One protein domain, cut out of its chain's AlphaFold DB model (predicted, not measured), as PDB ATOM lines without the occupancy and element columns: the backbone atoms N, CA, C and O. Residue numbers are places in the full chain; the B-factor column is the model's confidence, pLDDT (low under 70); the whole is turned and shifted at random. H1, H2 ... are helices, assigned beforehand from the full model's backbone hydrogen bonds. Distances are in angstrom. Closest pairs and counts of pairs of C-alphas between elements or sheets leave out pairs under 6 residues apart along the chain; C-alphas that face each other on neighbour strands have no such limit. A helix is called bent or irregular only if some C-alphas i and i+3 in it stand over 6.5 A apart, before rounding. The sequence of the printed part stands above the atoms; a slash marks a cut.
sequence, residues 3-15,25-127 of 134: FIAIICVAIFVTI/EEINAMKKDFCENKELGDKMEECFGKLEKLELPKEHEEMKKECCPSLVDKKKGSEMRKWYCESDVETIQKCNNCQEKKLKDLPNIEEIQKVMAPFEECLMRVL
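What this domain is: This is residues 3 to 15 and 25 to 127 of the 134 residues of the protein "U9-Nephitoxin-Nsp1a_1" of Nephila sp. SGP-2016 (UniProt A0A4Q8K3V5). Seven helices form a rounded shell round a middle through which no helix runs. H7, the longest, and H3 run side by side in opposite ways as one wall, with H1 running opposite ways to H7 and touching it near its last residues; H2 crosses H1, H5 crosses H3, and H6 leads away from H2 to the other end, where H4 lies beside it. The printed part has 116 residues with seven named helices, H1 to H7 in order along the chain, and no named strand; the class is all helix. It is compact, with a radius of gyration of the C-alphas of 13.6 A, and the C-alphas span 36 by 28 by 27 A.

Where its parts are: H7, residues 109 to 127, is 24.4 A long and ends at C-alpha 127, (-2.149, 19.018, 43.740). It is irregular, with C-alphas 115 and 118 7.2 A apart, and has a kink of 53 degrees near residue 116. H3, residues 38 to 51, is 20.4 A long. H1, residues 3 to 15, is 18.4 A long and begins at C-alpha 3, (5.811, 24.679, 52.330). H2, residues 25 to 36, measures 15.7 A, and H5, residues 77 to 86, 14.2 A. H6, residues 89 to 103, is 20.7 A long and begins at (-3.476, 7.423, 61.143). H4, residues 58 to 67, measures 14.2 A.

How they stand to each other: H7 touches H3 at a shallow tilt of 21 degrees, opposite ways; their closest C-alphas, of Cys 122 and Cys 47, are 5.7 A apart. With residues 124 to 127 alone H7 touches H1, closest at Leu 127 and Val 9, 6.4 A between C-alphas. H3 touches H5 at a steep tilt of 58 degrees, closest at the C-alphas of Gly 49 and Gly 77, 4.3 A. H2 touches H3 only at the corner, and touches H1 about perpendicular at 80 degrees, with C-alphas Glu 26 and Ile 11 6.2 A apart. With residues 27 to 28 alone H2 touches H6, the closest C-alphas being those of Ile 27 and Val 89, 6.5 A. H6 touches H4 at a tilt of 34.5 degrees, only just shallow, opposite ways, with C-alphas Cys 95 and Cys 67 closest at 5.1 A. H3 and H6 are apart. The helix packing is part aligned, part crossed: 3 of 7 tilts are shallow. Every O i to N i+4 pair is within hydrogen-bond range in H1, H2, H4, H5 and H6; H3 has 8 of 10 and H7 13 of 15.

The domain as a whole: The two C-alphas farthest apart, of Lys 38 and Pro 107, are 38.1 A apart. Residues 16 to 24 are not printed, and C-alphas 15 and 25 are 13.3 A apart across this cut. Of the links that are printed whole, none is long. The mean pLDDT of the printed part is 74.9; residues 3 to 15, 52, 72 to 75 and 127 are under 70.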
ATOM      1  N   PHE A   3       5.110  25.889  51.884       27.02
ATOM      2  CA  PHE A   3       5.811  24.679  52.330       27.02
ATOM      3  C   PHE A   3       4.893  23.454  52.486       27.02
ATOM      4  O   PHE A   3       5.315  22.341  52.206       27.02
ATOM      5  N   ILE A   4       3.627  23.653  52.874       34.00
ATOM      6  CA  ILE A   4       2.680  22.553  53.142       34.00
ATOM      7  C   ILE A   4       2.293  21.821  51.846       34.00
ATOM      8  O   ILE A   4       2.166  20.605  51.835       34.00
ATOM      9  N   ALA A   5       2.193  22.537  50.727       35.97
ATOM     10  CA  ALA A   5       1.730  21.947  49.476       35.97
ATOM     11  C   ALA A   5       2.818  21.161  48.713       35.97
ATOM     12  O   ALA A   5       2.513  20.169  48.058       35.97
ATOM     13  N   ILE A   6       4.094  21.551  48.846       31.59
ATOM     14  CA  ILE A   6       5.239  20.775  48.327       31.59
ATOM     15  C   ILE A   6       5.373  19.457  49.096       31.59
ATOM     16  O   ILE A   6       5.675  18.423  48.505       31.59
ATOM     17  N   ILE A   7       5.081  19.491  50.399       36.75
ATOM     18  CA  ILE A   7       4.991  18.304  51.243       36.75
ATOM     19  C   ILE A   7       3.851  17.403  50.733       36.75
ATOM     20  O   ILE A   7       4.121  16.261  50.400       36.75
ATOM     21  N   CYS A   8       2.634  17.902  50.487       38.84
ATOM     22  CA  CYS A   8       1.540  17.082  49.928       38.84
ATOM     23  C   CYS A   8       1.860  16.431  48.562       38.84
ATOM     24  O   CYS A   8       1.460  15.290  48.326       38.84
ATOM     25  N   VAL A   9       2.625  17.103  47.690       38.56
ATOM     26  CA  VAL A   9       3.113  16.538  46.414       38.56
ATOM     27  C   VAL A   9       4.174  15.454  46.644       38.56
ATOM     28  O   VAL A   9       4.077  14.382  46.053       38.56
ATOM     29  N   ALA A  10       5.150  15.684  47.526       36.44
ATOM     30  CA  ALA A  10       6.185  14.701  47.853       36.44
ATOM     31  C   ALA A  10       5.617  13.464  48.572       36.44
ATOM     32  O   ALA A  10       6.065  12.351  48.301       36.44
ATOM     33  N   ILE A  11       4.596  13.647  49.417       44.97
ATOM     34  CA  ILE A  11       3.891  12.580  50.139       44.97
ATOM     35  C   ILE A  11       3.082  11.712  49.187       44.97
ATOM     36  O   ILE A  11       3.120  10.493  49.287       44.97
ATOM     37  N   PHE A  12       2.319  12.303  48.264       48.72
ATOM     38  CA  PHE A  12       1.498  11.500  47.357       48.72
ATOM     39  C   PHE A  12       2.367  10.786  46.317       48.72
ATOM     40  O   PHE A  12       2.108   9.634  45.988       48.72
ATOM     41  N   VAL A  13       3.455  11.424  45.873       45.00
ATOM     42  CA  VAL A  13       4.484  10.771  45.057       45.00
ATOM     43  C   VAL A  13       5.202   9.682  45.860       45.00
ATOM     44  O   VAL A  13       5.552   8.685  45.269       45.00
ATOM     45  N   THR A  14       5.350   9.732  47.185       45.59
ATOM     46  CA  THR A  14       5.880   8.572  47.948       45.59
ATOM     47  C   THR A  14       4.827   7.498  48.245       45.59
ATOM     48  O   THR A  14       5.152   6.315  48.176       45.59
ATOM     49  N   ILE A  15       3.567   7.879  48.492       49.59
ATOM     50  CA  ILE A  15       2.416   6.969  48.672       49.59
ATOM     51  C   ILE A  15       2.113   6.197  47.390       49.59
ATOM     52  O   ILE A  15       1.751   5.025  47.451       49.59
ATOM     53  N   GLU A  25       3.006  12.786  60.196       76.88
ATOM     54  CA  GLU A  25       2.782  14.190  59.821       76.88
ATOM     55  C   GLU A  25       2.202  14.296  58.412       76.88
ATOM     56  O   GLU A  25       1.248  15.036  58.169       76.88
ATOM     57  N   GLU A  26       2.732  13.480  57.511       73.25
ATOM     58  CA  GLU A  26       2.334  13.419  56.116       73.25
ATOM     59  C   GLU A  26       0.908  12.875  55.943       73.25
ATOM     60  O   GLU A  26       0.102  13.444  55.202       73.25
ATOM     61  N   ILE A  27       0.546  11.834  56.700       75.44
ATOM     62  CA  ILE A  27      -0.827  11.303  56.722       75.44
ATOM     63  C   ILE A  27      -1.802  12.342  57.288       75.44
ATOM     64  O   ILE A  27      -2.895  12.519  56.751       75.44
ATOM     65  N   ASN A  28      -1.426  13.062  58.347       80.50
ATOM     66  CA  ASN A  28      -2.285  14.091  58.937       80.50
ATOM     67  C   ASN A  28      -2.520  15.273  57.992       80.50
ATOM     68  O   ASN A  28      -3.656  15.739  57.871       80.50
ATOM     69  N   ALA A  29      -1.477  15.736  57.298       77.94
ATOM     70  CA  ALA A  29      -1.610  16.779  56.283       77.94
ATOM     71  C   ALA A  29      -2.573  16.339  55.169       77.94
ATOM     72  O   ALA A  29      -3.491  17.072  54.807       77.94
ATOM     73  N   MET A  30      -2.435  15.097  54.707       75.19
ATOM     74  CA  MET A  30      -3.307  14.543  53.679       75.19
ATOM     75  C   MET A  30      -4.746  14.349  54.148       75.19
ATOM     76  O   MET A  30      -5.669  14.644  53.394       75.19
ATOM     77  N   LYS A  31      -4.972  13.893  55.387       82.31
ATOM     78  CA  LYS A  31      -6.325  13.811  55.956       82.31
ATOM     79  C   LYS A  31      -6.970  15.188  55.991       82.31
ATOM     80  O   LYS A  31      -8.116  15.316  55.580       82.31
ATOM     81  N   LYS A  32      -6.241  16.221  56.408       83.31
ATOM     82  CA  LYS A  32      -6.756  17.592  56.400       83.31
ATOM     83  C   LYS A  32      -7.176  18.027  54.991       83.31
ATOM     84  O   LYS A  32      -8.299  18.481  54.791       83.31
ATOM     85  N   ASP A  33      -6.317  17.824  54.002       81.75
ATOM     86  CA  ASP A  33      -6.585  18.242  52.624       81.75
ATOM     87  C   ASP A  33      -7.686  17.415  51.943       81.75
ATOM     88  O   ASP A  33      -8.533  17.961  51.240       81.75
ATOM     89  N   PHE A  34      -7.730  16.104  52.169       80.62
ATOM     90  CA  PHE A  34      -8.700  15.227  51.515       80.62
ATOM     91  C   PHE A  34     -10.076  15.235  52.208       80.62
ATOM     92  O   PHE A  34     -11.118  15.089  51.558       80.62
ATOM     93  N   CYS A  35     -10.098  15.427  53.530       84.81
ATOM     94  CA  CYS A  35     -11.306  15.320  54.351       84.81
ATOM     95  C   CYS A  35     -11.903  16.669  54.749       84.81
ATOM     96  O   CYS A  35     -13.124  16.780  54.820       84.81
ATOM     97  N   GLU A  36     -11.078  17.687  55.003       86.56
ATOM     98  CA  GLU A  36     -11.546  18.982  55.518       86.56
ATOM     99  C   GLU A  36     -11.589  20.061  54.429       86.56
ATOM    100  O   GLU A  36     -12.456  20.938  54.461       86.56
ATOM    101  N   ASN A  37     -10.712  19.994  53.422       85.12
ATOM    102  CA  ASN A  37     -10.783  20.885  52.266       85.12
ATOM    103  C   ASN A  37     -11.737  20.307  51.216       85.12
ATOM    104  O   ASN A  37     -11.390  19.401  50.463       85.12
ATOM    105  N   LYS A  38     -12.957  20.851  51.152       84.31
ATOM    106  CA  LYS A  38     -13.995  20.365  50.236       84.31
ATOM    107  C   LYS A  38     -13.551  20.395  48.771       84.31
ATOM    108  O   LYS A  38     -13.693  19.392  48.091       84.31
ATOM    109  N   GLU A  39     -12.999  21.511  48.298       86.06
ATOM    110  CA  GLU A  39     -12.643  21.665  46.882       86.06
ATOM    111  C   GLU A  39     -11.518  20.709  46.467       86.06
ATOM    112  O   GLU A  39     -11.602  20.049  45.431       86.06
ATOM    113  N   LEU A  40     -10.466  20.622  47.285       82.31
ATOM    114  CA  LEU A  40      -9.350  19.715  47.029       82.31
ATOM    115  C   LEU A  40      -9.781  18.252  47.186       82.31
ATOM    116  O   LEU A  40      -9.446  17.415  46.351       82.31
ATOM    117  N   GLY A  41     -10.586  17.965  48.208       83.19
ATOM    118  CA  GLY A  41     -11.123  16.643  48.475       83.19
ATOM    119  C   GLY A  41     -12.029  16.120  47.364       83.19
ATOM    120  O   GLY A  41     -11.877  14.969  46.963       83.19
ATOM    121  N   ASP A  42     -12.907  16.961  46.811       88.88
ATOM    122  CA  ASP A  42     -13.790  16.601  45.693       88.88
ATOM    123  C   ASP A  42     -12.959  16.274  44.433       88.88
ATOM    124  O   ASP A  42     -13.163  15.242  43.796       88.88
ATOM    125  N   LYS A  43     -11.932  17.082  44.129       87.38
ATOM    126  CA  LYS A  43     -11.008  16.833  43.004       87.38
ATOM    127  C   LYS A  43     -10.185  15.548  43.180       87.38
ATOM    128  O   LYS A  43      -9.957  14.816  42.218       87.38
ATOM    129  N   MET A  44      -9.719  15.261  44.395       83.12
ATOM    130  CA  MET A  44      -9.012  14.011  44.696       83.12
ATOM    131  C   MET A  44      -9.950  12.801  44.587       83.12
ATOM    132  O   MET A  44      -9.554  11.770  44.046       83.12
ATOM    133  N   GLU A  45     -11.198  12.926  45.045       86.50
ATOM    134  CA  GLU A  45     -12.227  11.885  44.947       86.50
ATOM    135  C   GLU A  45     -12.504  11.504  43.487       86.50
ATOM    136  O   GLU A  45     -12.551  10.316  43.156       86.50
ATOM    137  N   GLU A  46     -12.592  12.495  42.596       88.12
ATOM    138  CA  GLU A  46     -12.709  12.275  41.151       88.12
ATOM    139  C   GLU A  46     -11.526  11.476  40.586       88.12
ATOM    140  O   GLU A  46     -11.718  10.586  39.753       88.12
ATOM    141  N   CYS A  47     -10.302  11.750  41.050       83.19
ATOM    142  CA  CYS A  47      -9.134  10.965  40.659       83.19
ATOM    143  C   CYS A  47      -9.235   9.517  41.150       83.19
ATOM    144  O   CYS A  47      -9.002   8.604  40.359       83.19
ATOM    145  N   PHE A  48      -9.649   9.280  42.398       76.75
ATOM    146  CA  PHE A  48      -9.881   7.920  42.905       76.75
ATOM    147  C   PHE A  48     -10.970   7.175  42.124       76.75
ATOM    148  O   PHE A  48     -10.827   5.979  41.887       76.75
ATOM    149  N   GLY A  49     -12.004   7.867  41.638       75.75
ATOM    150  CA  GLY A  49     -13.015   7.281  40.752       75.75
ATOM    151  C   GLY A  49     -12.452   6.746  39.426       75.75
ATOM    152  O   GLY A  49     -13.083   5.911  38.778       75.75
ATOM    153  N   LYS A  50     -11.246   7.161  39.009       75.88
ATOM    154  CA  LYS A  50     -10.564   6.568  37.845       75.88
ATOM    155  C   LYS A  50     -10.036   5.162  38.130       75.88
ATOM    156  O   LYS A  50      -9.992   4.366  37.197       75.88
ATOM    157  N   LEU A  51      -9.705   4.839  39.387       70.50
ATOM    158  CA  LEU A  51      -9.253   3.498  39.785       70.50
ATOM    159  C   LEU A  51     -10.344   2.441  39.593       70.50
ATOM    160  O   LEU A  51     -10.021   1.294  39.309       70.50
ATOM    161  N   GLU A  52     -11.625   2.820  39.686       68.81
ATOM    162  CA  GLU A  52     -12.766   1.918  39.445       68.81
ATOM    163  C   GLU A  52     -12.696   1.210  38.088       68.81
ATOM    164  O   GLU A  52     -13.252   0.126  37.925       68.81
ATOM    165  N   LYS A  53     -12.054   1.851  37.108       71.75
ATOM    166  CA  LYS A  53     -12.011   1.415  35.710       71.75
ATOM    167  C   LYS A  53     -10.701   0.723  35.339       71.75
ATOM    168  O   LYS A  53     -10.553   0.331  34.186       71.75
ATOM    169  N   LEU A  54      -9.755   0.626  36.271       74.00
ATOM    170  CA  LEU A  54      -8.458   0.012  36.025       74.00
ATOM    171  C   LEU A  54      -8.506  -1.467  36.396       74.00
ATOM    172  O   LEU A  54      -8.889  -1.829  37.509       74.00
ATOM    173  N   GLU A  55      -8.072  -2.315  35.471       80.19
ATOM    174  CA  GLU A  55      -7.777  -3.713  35.760       80.19
ATOM    175  C   GLU A  55      -6.329  -3.800  36.236       80.19
ATOM    176  O   GLU A  55      -5.390  -3.638  35.458       80.19
ATOM    177  N   LEU A  56      -6.154  -3.986  37.544       75.69
ATOM    178  CA  LEU A  56      -4.837  -4.150  38.143       75.69
ATOM    179  C   LEU A  56      -4.436  -5.628  38.105       75.69
ATOM    180  O   LEU A  56      -5.296  -6.495  38.283       75.69
ATOM    181  N   PRO A  57      -3.143  -5.935  37.923       80.06
ATOM    182  CA  PRO A  57      -2.671  -7.308  37.979       80.06
ATOM    183  C   PRO A  57      -3.037  -8.013  39.292       80.06
ATOM    184  O   PRO A  57      -3.110  -7.394  40.359       80.06
ATOM    185  N   LYS A  58      -3.229  -9.332  39.225       85.94
ATOM    186  CA  LYS A  58      -3.699 -10.155  40.352       85.94
ATOM    187  C   LYS A  58      -2.793 -10.040  41.579       85.94
ATOM    188  O   LYS A  58      -3.287  -9.983  42.701       85.94
ATOM    189  N   GLU A  59      -1.486  -9.949  41.371       80.81
ATOM    190  CA  GLU A  59      -0.481  -9.800  42.425       80.81
ATOM    191  C   GLU A  59      -0.662  -8.481  43.191       80.81
ATOM    192  O   GLU A  59      -0.522  -8.441  44.415       80.81
ATOM    193  N   HIS A  60      -1.056  -7.409  42.496       78.50
ATOM    194  CA  HIS A  60      -1.384  -6.138  43.133       78.50
ATOM    195  C   HIS A  60      -2.672  -6.247  43.963       78.50
ATOM    196  O   HIS A  60      -2.745  -5.729  45.081       78.50
ATOM    197  N   GLU A  61      -3.695  -6.940  43.454       78.12
ATOM    198  CA  GLU A  61      -4.930  -7.175  44.208       78.12
ATOM    199  C   GLU A  61      -4.706  -8.035  45.461       78.12
ATOM    200  O   GLU A  61      -5.296  -7.766  46.510       78.12
ATOM    201  N   GLU A  62      -3.858  -9.058  45.372       86.62
ATOM    202  CA  GLU A  62      -3.478  -9.919  46.498       86.62
ATOM    203  C   GLU A  62      -2.696  -9.137  47.555       86.62
ATOM    204  O   GLU A  62      -3.039  -9.194  48.738       86.62
ATOM    205  N   MET A  63      -1.733  -8.312  47.136       83.44
ATOM    206  CA  MET A  63      -1.040  -7.393  48.037       83.44
ATOM    207  C   MET A  63      -2.021  -6.418  48.710       83.44
ATOM    208  O   MET A  63      -1.937  -6.212  49.921       83.44
ATOM    209  N   LYS A  64      -2.969  -5.826  47.969       76.12
ATOM    210  CA  LYS A  64      -3.987  -4.925  48.545       76.12
ATOM    211  C   LYS A  64      -4.830  -5.647  49.600       76.12
ATOM    212  O   LYS A  64      -5.095  -5.069  50.651       76.12
ATOM    213  N   LYS A  65      -5.218  -6.903  49.348       83.00
ATOM    214  CA  LYS A  65      -5.956  -7.743  50.309       83.00
ATOM    215  C   LYS A  65      -5.172  -8.005  51.584       83.00
ATOM    216  O   LYS A  65      -5.752  -7.958  52.663       83.00
ATOM    217  N   GLU A  66      -3.876  -8.250  51.462       85.94
ATOM    218  CA  GLU A  66      -3.016  -8.527  52.608       85.94
ATOM    219  C   GLU A  66      -2.714  -7.267  53.429       85.94
ATOM    220  O   GLU A  66      -2.842  -7.275  54.651       85.94
ATOM    221  N   CYS A  67      -2.340  -6.173  52.766       77.88
ATOM    222  CA  CYS A  67      -1.889  -4.954  53.435       77.88
ATOM    223  C   CYS A  67      -3.028  -4.053  53.905       77.88
ATOM    224  O   CYS A  67      -2.906  -3.372  54.922       77.88
ATOM    225  N   CYS A  68      -4.126  -4.025  53.153       80.19
ATOM    226  CA  CYS A  68      -5.218  -3.081  53.348       80.19
ATOM    227  C   CYS A  68      -6.571  -3.795  53.174       80.19
ATOM    228  O   CYS A  68      -7.357  -3.436  52.292       80.19
ATOM    229  N   PRO A  69      -6.882  -4.808  54.007       80.00
ATOM    230  CA  PRO A  69      -8.074  -5.648  53.843       80.00
ATOM    231  C   PRO A  69      -9.375  -4.834  53.840       80.00
ATOM    232  O   PRO A  69     -10.308  -5.127  53.098       80.00
ATOM    233  N   SER A  70      -9.420  -3.742  54.603       74.50
ATOM    234  CA  SER A  70     -10.565  -2.832  54.670       74.50
ATOM    235  C   SER A  70     -10.758  -1.959  53.417       74.50
ATOM    236  O   SER A  70     -11.796  -1.302  53.308       74.50
ATOM    237  N   LEU A  71      -9.828  -1.982  52.453       71.56
ATOM    238  CA  LEU A  71      -9.920  -1.307  51.149       71.56
ATOM    239  C   LEU A  71     -10.329  -2.227  49.992       71.56
ATOM    240  O   LEU A  71     -10.588  -1.728  48.899       71.56
ATOM    241  N   VAL A  72     -10.350  -3.548  50.183       68.62
ATOM    242  CA  VAL A  72     -10.506  -4.529  49.089       68.62
ATOM    243  C   VAL A  72     -11.786  -4.299  48.294       68.62
ATOM    244  O   VAL A  72     -11.742  -4.238  47.067       68.62
ATOM    245  N   ASP A  73     -12.890  -4.069  49.000       68.38
ATOM    246  CA  ASP A  73     -14.210  -3.888  48.393       68.38
ATOM    247  C   ASP A  73     -14.511  -2.431  48.025       68.38
ATOM    248  O   ASP A  73     -15.524  -2.143  47.393       68.38
ATOM    249  N   LYS A  74     -13.630  -1.500  48.411       63.78
ATOM    250  CA  LYS A  74     -13.789  -0.075  48.125       63.78
ATOM    251  C   LYS A  74     -13.205   0.190  46.757       63.78
ATOM    252  O   LYS A  74     -11.982   0.221  46.578       63.78
ATOM    253  N   LYS A  75     -14.104   0.308  45.789       66.12
ATOM    254  CA  LYS A  75     -13.745   0.625  44.410       66.12
ATOM    255  C   LYS A  75     -14.000   2.094  44.134       66.12
ATOM    256  O   LYS A  75     -13.231   2.676  43.382       66.12
ATOM    257  N   LYS A  76     -15.001   2.700  44.785       78.44
ATOM    258  CA  LYS A  76     -15.433   4.052  44.442       78.44
ATOM    259  C   LYS A  76     -14.633   5.158  45.098       78.44
ATOM    260  O   LYS A  76     -14.229   5.031  46.251       78.44
ATOM    261  N   GLY A  77     -14.502   6.287  44.400       77.38
ATOM    262  CA  GLY A  77     -13.841   7.484  44.935       77.38
ATOM    263  C   GLY A  77     -14.393   7.908  46.300       77.38
ATOM    264  O   GLY A  77     -13.635   8.080  47.255       77.38
ATOM    265  N   SER A  78     -15.719   7.968  46.432       84.75
ATOM    266  CA  SER A  78     -16.398   8.323  47.685       84.75
ATOM    267  C   SER A  78     -16.176   7.308  48.812       84.75
ATOM    268  O   SER A  78     -16.049   7.684  49.977       84.75
ATOM    269  N   GLU A  79     -16.079   6.016  48.489       83.81
ATOM    270  CA  GLU A  79     -15.779   4.955  49.458       83.81
ATOM    271  C   GLU A  79     -14.330   5.043  49.945       83.81
ATOM    272  O   GLU A  79     -14.073   4.872  51.140       83.81
ATOM    273  N   MET A  80     -13.400   5.347  49.035       80.12
ATOM    274  CA  MET A  80     -11.991   5.594  49.346       80.12
ATOM    275  C   MET A  80     -11.837   6.821  50.244       80.12
ATOM    276  O   MET A  80     -11.156   6.743  51.266       80.12
ATOM    277  N   ARG A  81     -12.524   7.924  49.918       83.19
ATOM    278  CA  ARG A  81     -12.533   9.138  50.741       83.19
ATOM    279  C   ARG A  81     -13.087   8.865  52.126       83.19
ATOM    280  O   ARG A  81     -12.426   9.166  53.115       83.19
ATOM    281  N   LYS A  82     -14.252   8.223  52.207       87.62
ATOM    282  CA  LYS A  82     -14.865   7.855  53.484       87.62
ATOM    283  C   LYS A  82     -13.916   7.013  54.337       87.62
ATOM    284  O   LYS A  82     -13.670   7.361  55.487       87.62
ATOM    285  N   TRP A  83     -13.328   5.959  53.769       84.69
ATOM    286  CA  TRP A  83     -12.361   5.123  54.483       84.69
ATOM    287  C   TRP A  83     -11.155   5.919  54.968       84.69
ATOM    288  O   TRP A  83     -10.774   5.787  56.127       84.69
ATOM    289  N   TYR A  84     -10.574   6.756  54.110       82.88
ATOM    290  CA  TYR A  84      -9.392   7.535  54.460       82.88
ATOM    291  C   TYR A  84      -9.692   8.540  55.577       82.88
ATOM    292  O   TYR A  84      -8.881   8.736  56.481       82.88
ATOM    293  N   CYS A  85     -10.877   9.151  55.562       85.81
ATOM    294  CA  CYS A  85     -11.294  10.122  56.566       85.81
ATOM    295  C   CYS A  85     -11.675   9.476  57.901       85.81
ATOM    296  O   CYS A  85     -11.306  10.011  58.946       85.81
ATOM    297  N   GLU A  86     -12.315   8.309  57.880       90.25
ATOM    298  CA  GLU A  86     -12.746   7.587  59.085       90.25
ATOM    299  C   GLU A  86     -11.642   6.720  59.711       90.25
ATOM    300  O   GLU A  86     -11.694   6.447  60.908       90.25
ATOM    301  N   SER A  87     -10.634   6.297  58.940       84.19
ATOM    302  CA  SER A  87      -9.526   5.483  59.461       84.19
ATOM    303  C   SER A  87      -8.589   6.310  60.331       84.19
ATOM    304  O   SER A  87      -8.275   7.459  60.011       84.19
ATOM    305  N   ASP A  88      -8.083   5.725  61.412       89.00
ATOM    306  CA  ASP A  88      -7.007   6.348  62.173       89.00
ATOM    307  C   ASP A  88      -5.689   6.371  61.376       89.00
ATOM    308  O   ASP A  88      -5.494   5.660  60.384       89.00
ATOM    309  N   VAL A  89      -4.775   7.243  61.804       84.12
ATOM    310  CA  VAL A  89      -3.476   7.423  61.143       84.12
ATOM    311  C   VAL A  89      -2.650   6.138  61.185       84.12
ATOM    312  O   VAL A  89      -1.967   5.826  60.216       84.12
ATOM    313  N   GLU A  90      -2.742   5.369  62.271       86.88
ATOM    314  CA  GLU A  90      -1.996   4.121  62.441       86.88
ATOM    315  C   GLU A  90      -2.409   3.065  61.405       86.88
ATOM    316  O   GLU A  90      -1.557   2.389  60.827       86.88
ATOM    317  N   THR A  91      -3.703   2.947  61.115       83.88
ATOM    318  CA  THR A  91      -4.259   2.036  60.108       83.88
ATOM    319  C   THR A  91      -3.782   2.415  58.715       83.88
ATOM    320  O   THR A  91      -3.319   1.554  57.963       83.88
ATOM    321  N   ILE A  92      -3.841   3.708  58.383       81.44
ATOM    322  CA  ILE A  92      -3.353   4.227  57.098       81.44
ATOM    323  C   ILE A  92      -1.848   3.964  56.971       81.44
ATOM    324  O   ILE A  92      -1.388   3.457  55.949       81.44
ATOM    325  N   GLN A  93      -1.085   4.226  58.033       80.50
ATOM    326  CA  GLN A  93       0.358   4.026  58.047       80.50
ATOM    327  C   GLN A  93       0.745   2.550  57.891       80.50
ATOM    328  O   GLN A  93       1.635   2.228  57.105       80.50
ATOM    329  N   LYS A  94       0.066   1.632  58.591       83.44
ATOM    330  CA  LYS A  94       0.292   0.181  58.458       83.44
ATOM    331  C   LYS A  94       0.018  -0.310  57.039       83.44
ATOM    332  O   LYS A  94       0.822  -1.071  56.503       83.44
ATOM    333  N   CYS A  95      -1.083   0.146  56.440       78.00
ATOM    334  CA  CYS A  95      -1.441  -0.165  55.058       78.00
ATOM    335  C   CYS A  95      -0.345   0.310  54.088       78.00
ATOM    336  O   CYS A  95       0.208  -0.514  53.355       78.00
ATOM    337  N   ASN A  96       0.059   1.583  54.173       76.06
ATOM    338  CA  ASN A  96       1.099   2.162  53.316       76.06
ATOM    339  C   ASN A  96       2.450   1.442  53.464       76.06
ATOM    340  O   ASN A  96       3.052   1.053  52.467       76.06
ATOM    341  N   ASN A  97       2.901   1.194  54.697       78.31
ATOM    342  CA  ASN A  97       4.188   0.539  54.952       78.31
ATOM    343  C   ASN A  97       4.219  -0.909  54.440       78.31
ATOM    344  O   ASN A  97       5.241  -1.380  53.940       78.31
ATOM    345  N   CYS A  98       3.106  -1.638  54.571       81.69
ATOM    346  CA  CYS A  98       3.001  -2.993  54.038       81.69
ATOM    347  C   CYS A  98       3.034  -2.992  52.507       81.69
ATOM    348  O   CYS A  98       3.773  -3.788  51.920       81.69
ATOM    349  N   GLN A  99       2.270  -2.094  51.874       76.94
ATOM    350  CA  GLN A  99       2.255  -1.966  50.420       76.94
ATOM    351  C   GLN A  99       3.641  -1.602  49.906       76.94
ATOM    352  O   GLN A  99       4.148  -2.327  49.065       76.94
ATOM    353  N   GLU A 100       4.304  -0.586  50.463       75.12
ATOM    354  CA  GLU A 100       5.648  -0.167  50.043       75.12
ATOM    355  C   GLU A 100       6.663  -1.317  50.097       75.12
ATOM    356  O   GLU A 100       7.450  -1.508  49.166       75.12
ATOM    357  N   LYS A 101       6.633  -2.108  51.177       78.62
ATOM    358  CA  LYS A 101       7.529  -3.255  51.339       78.62
ATOM    359  C   LYS A 101       7.303  -4.306  50.254       78.62
ATOM    360  O   LYS A 101       8.273  -4.850  49.746       78.62
ATOM    361  N   LYS A 102       6.045  -4.596  49.916       79.44
ATOM    362  CA  LYS A 102       5.695  -5.647  48.950       79.44
ATOM    363  C   LYS A 102       5.784  -5.194  47.505       79.44
ATOM    364  O   LYS A 102       6.176  -5.996  46.669       79.44
ATOM    365  N   LEU A 103       5.462  -3.932  47.222       73.81
ATOM    366  CA  LEU A 103       5.501  -3.343  45.885       73.81
ATOM    367  C   LEU A 103       6.875  -3.595  45.246       73.81
ATOM    368  O   LEU A 103       6.944  -4.039  44.104       73.81
ATOM    369  N   LYS A 104       7.960  -3.362  46.006       72.00
ATOM    370  CA  LYS A 104       9.368  -3.501  45.565       72.00
ATOM    371  C   LYS A 104       9.733  -4.914  45.110       72.00
ATOM    372  O   LYS A 104      10.638  -5.062  44.296       72.00
ATOM    373  N   ASP A 105       9.007  -5.913  45.596       77.38
ATOM    374  CA  ASP A 105       9.249  -7.325  45.310       77.38
ATOM    375  C   ASP A 105       8.275  -7.887  44.252       77.38
ATOM    376  O   ASP A 105       8.338  -9.076  43.927       77.38
ATOM    377  N   LEU A 106       7.362  -7.068  43.708       74.06
ATOM    378  CA  LEU A 106       6.398  -7.525  42.705       74.06
ATOM    379  C   LEU A 106       7.062  -7.702  41.327       74.06
ATOM    380  O   LEU A 106       7.663  -6.761  40.804       74.06
ATOM    381  N   PRO A 107       6.895  -8.868  40.674       78.69
ATOM    382  CA  PRO A 107       7.522  -9.154  39.380       78.69
ATOM    383  C   PRO A 107       6.967  -8.300  38.226       78.69
ATOM    384  O   PRO A 107       7.604  -8.181  37.184       78.69
ATOM    385  N   ASN A 108       5.790  -7.701  38.405       78.38
ATOM    386  CA  ASN A 108       5.049  -6.910  37.421       78.38
ATOM    387  C   ASN A 108       4.930  -5.425  37.799       78.38
ATOM    388  O   ASN A 108       4.027  -4.725  37.341       78.38
ATOM    389  N   ILE A 109       5.867  -4.930  38.605       75.81
ATOM    390  CA  ILE A 109       6.003  -3.520  38.984       75.81
ATOM    391  C   ILE A 109       5.814  -2.538  37.816       75.81
ATOM    392  O   ILE A 109       5.027  -1.600  37.929       75.81
ATOM    393  N   GLU A 110       6.485  -2.759  36.684       78.44
ATOM    394  CA  GLU A 110       6.422  -1.847  35.532       78.44
ATOM    395  C   GLU A 110       5.033  -1.806  34.881       78.44
ATOM    396  O   GLU A 110       4.608  -0.777  34.355       78.44
ATOM    397  N   GLU A 111       4.316  -2.929  34.892       79.69
ATOM    398  CA  GLU A 111       2.951  -3.015  34.376       79.69
ATOM    399  C   GLU A 111       1.980  -2.290  35.307       79.69
ATOM    400  O   GLU A 111       1.185  -1.469  34.851       79.69
ATOM    401  N   ILE A 112       2.108  -2.517  36.617       75.19
ATOM    402  CA  ILE A 112       1.323  -1.824  37.644       75.19
ATOM    403  C   ILE A 112       1.510  -0.308  37.517       75.19
ATOM    404  O   ILE A 112       0.524   0.425  37.500       75.19
ATOM    405  N   GLN A 113       2.750   0.161  37.356       73.56
ATOM    406  CA  GLN A 113       3.054   1.582  37.152       73.56
ATOM    407  C   GLN A 113       2.359   2.145  35.908       73.56
ATOM    408  O   GLN A 113       1.739   3.203  35.971       73.56
ATOM    409  N   LYS A 114       2.393   1.426  34.780       79.88
ATOM    410  CA  LYS A 114       1.708   1.861  33.549       79.88
ATOM    411  C   LYS A 114       0.196   1.957  33.730       79.88
ATOM    412  O   LYS A 114      -0.410   2.905  33.236       79.88
ATOM    413  N   VAL A 115      -0.408   0.997  34.429       78.62
ATOM    414  CA  VAL A 115      -1.853   0.996  34.705       78.62
ATOM    415  C   VAL A 115      -2.228   2.127  35.670       78.62
ATOM    416  O   VAL A 115      -3.265   2.760  35.483       78.62
ATOM    417  N   MET A 116      -1.385   2.420  36.662       76.12
ATOM    418  CA  MET A 116      -1.613   3.461  37.674       76.12
ATOM    419  C   MET A 116      -1.277   4.884  37.197       76.12
ATOM    420  O   MET A 116      -1.805   5.849  37.755       76.12
ATOM    421  N   ALA A 117      -0.486   5.041  36.131       79.38
ATOM    422  CA  ALA A 117      -0.057   6.345  35.615       79.38
ATOM    423  C   ALA A 117      -1.202   7.360  35.378       79.38
ATOM    424  O   ALA A 117      -1.076   8.507  35.805       79.38
ATOM    425  N   PRO A 118      -2.369   7.004  34.796       79.56
ATOM    426  CA  PRO A 118      -3.462   7.965  34.601       79.56
ATOM    427  C   PRO A 118      -4.071   8.488  35.912       79.56
ATOM    428  O   PRO A 118      -4.626   9.594  35.960       79.56
ATOM    429  N   PHE A 119      -4.017   7.678  36.970       77.19
ATOM    430  CA  PHE A 119      -4.432   8.069  38.313       77.19
ATOM    431  C   PHE A 119      -3.390   8.999  38.947       77.19
ATOM    432  O   PHE A 119      -3.758  10.070  39.436       77.19
ATOM    433  N   GLU A 120      -2.108   8.646  38.852       74.75
ATOM    434  CA  GLU A 120      -0.982   9.479  39.296       74.75
ATOM    435  C   GLU A 120      -1.007  10.869  38.655       74.75
ATOM    436  O   GLU A 120      -0.981  11.885  39.350       74.75
ATOM    437  N   GLU A 121      -1.146  10.930  37.330       79.75
ATOM    438  CA  GLU A 121      -1.229  12.183  36.578       79.75
ATOM    439  C   GLU A 121      -2.419  13.046  37.011       79.75
ATOM    440  O   GLU A 121      -2.316  14.275  37.080       79.75
ATOM    441  N   CYS A 122      -3.559  12.415  37.308       83.31
ATOM    442  CA  CYS A 122      -4.742  13.113  37.798       83.31
ATOM    443  C   CYS A 122      -4.446  13.817  39.122       83.31
ATOM    444  O   CYS A 122      -4.681  15.019  39.254       83.31
ATOM    445  N   LEU A 123      -3.892  13.077  40.078       75.62
ATOM    446  CA  LEU A 123      -3.593  13.590  41.407       75.62
ATOM    447  C   LEU A 123      -2.509  14.655  41.371       75.62
ATOM    448  O   LEU A 123      -2.681  15.709  41.980       75.62
ATOM    449  N   MET A 124      -1.441  14.436  40.602       75.69
ATOM    450  CA  MET A 124      -0.404  15.447  40.413       75.69
ATOM    451  C   MET A 124      -0.994  16.744  39.865       75.69
ATOM    452  O   MET A 124      -0.676  17.816  40.371       75.69
ATOM    453  N   ARG A 125      -1.906  16.677  38.887       80.56
ATOM    454  CA  ARG A 125      -2.574  17.873  38.355       80.56
ATOM    455  C   ARG A 125      -3.419  18.580  39.412       80.56
ATOM    456  O   ARG A 125      -3.380  19.805  39.489       80.56
ATOM    457  N   VAL A 126      -4.183  17.832  40.203       79.38
ATOM    458  CA  VAL A 126      -5.018  18.393  41.276       79.38
ATOM    459  C   VAL A 126      -4.154  19.106  42.315       79.38
ATOM    460  O   VAL A 126      -4.440  20.252  42.660       79.38
ATOM    461  N   LEU A 127      -3.067  18.467  42.748       69.31
ATOM    462  CA  LEU A 127      -2.149  19.018  43.740       69.31
ATOM    463  C   LEU A 127      -1.388  20.232  43.192       69.31
ATOM    464  O   LEU A 127      -1.352  21.265  43.852       69.31
TER     465      LEU A 127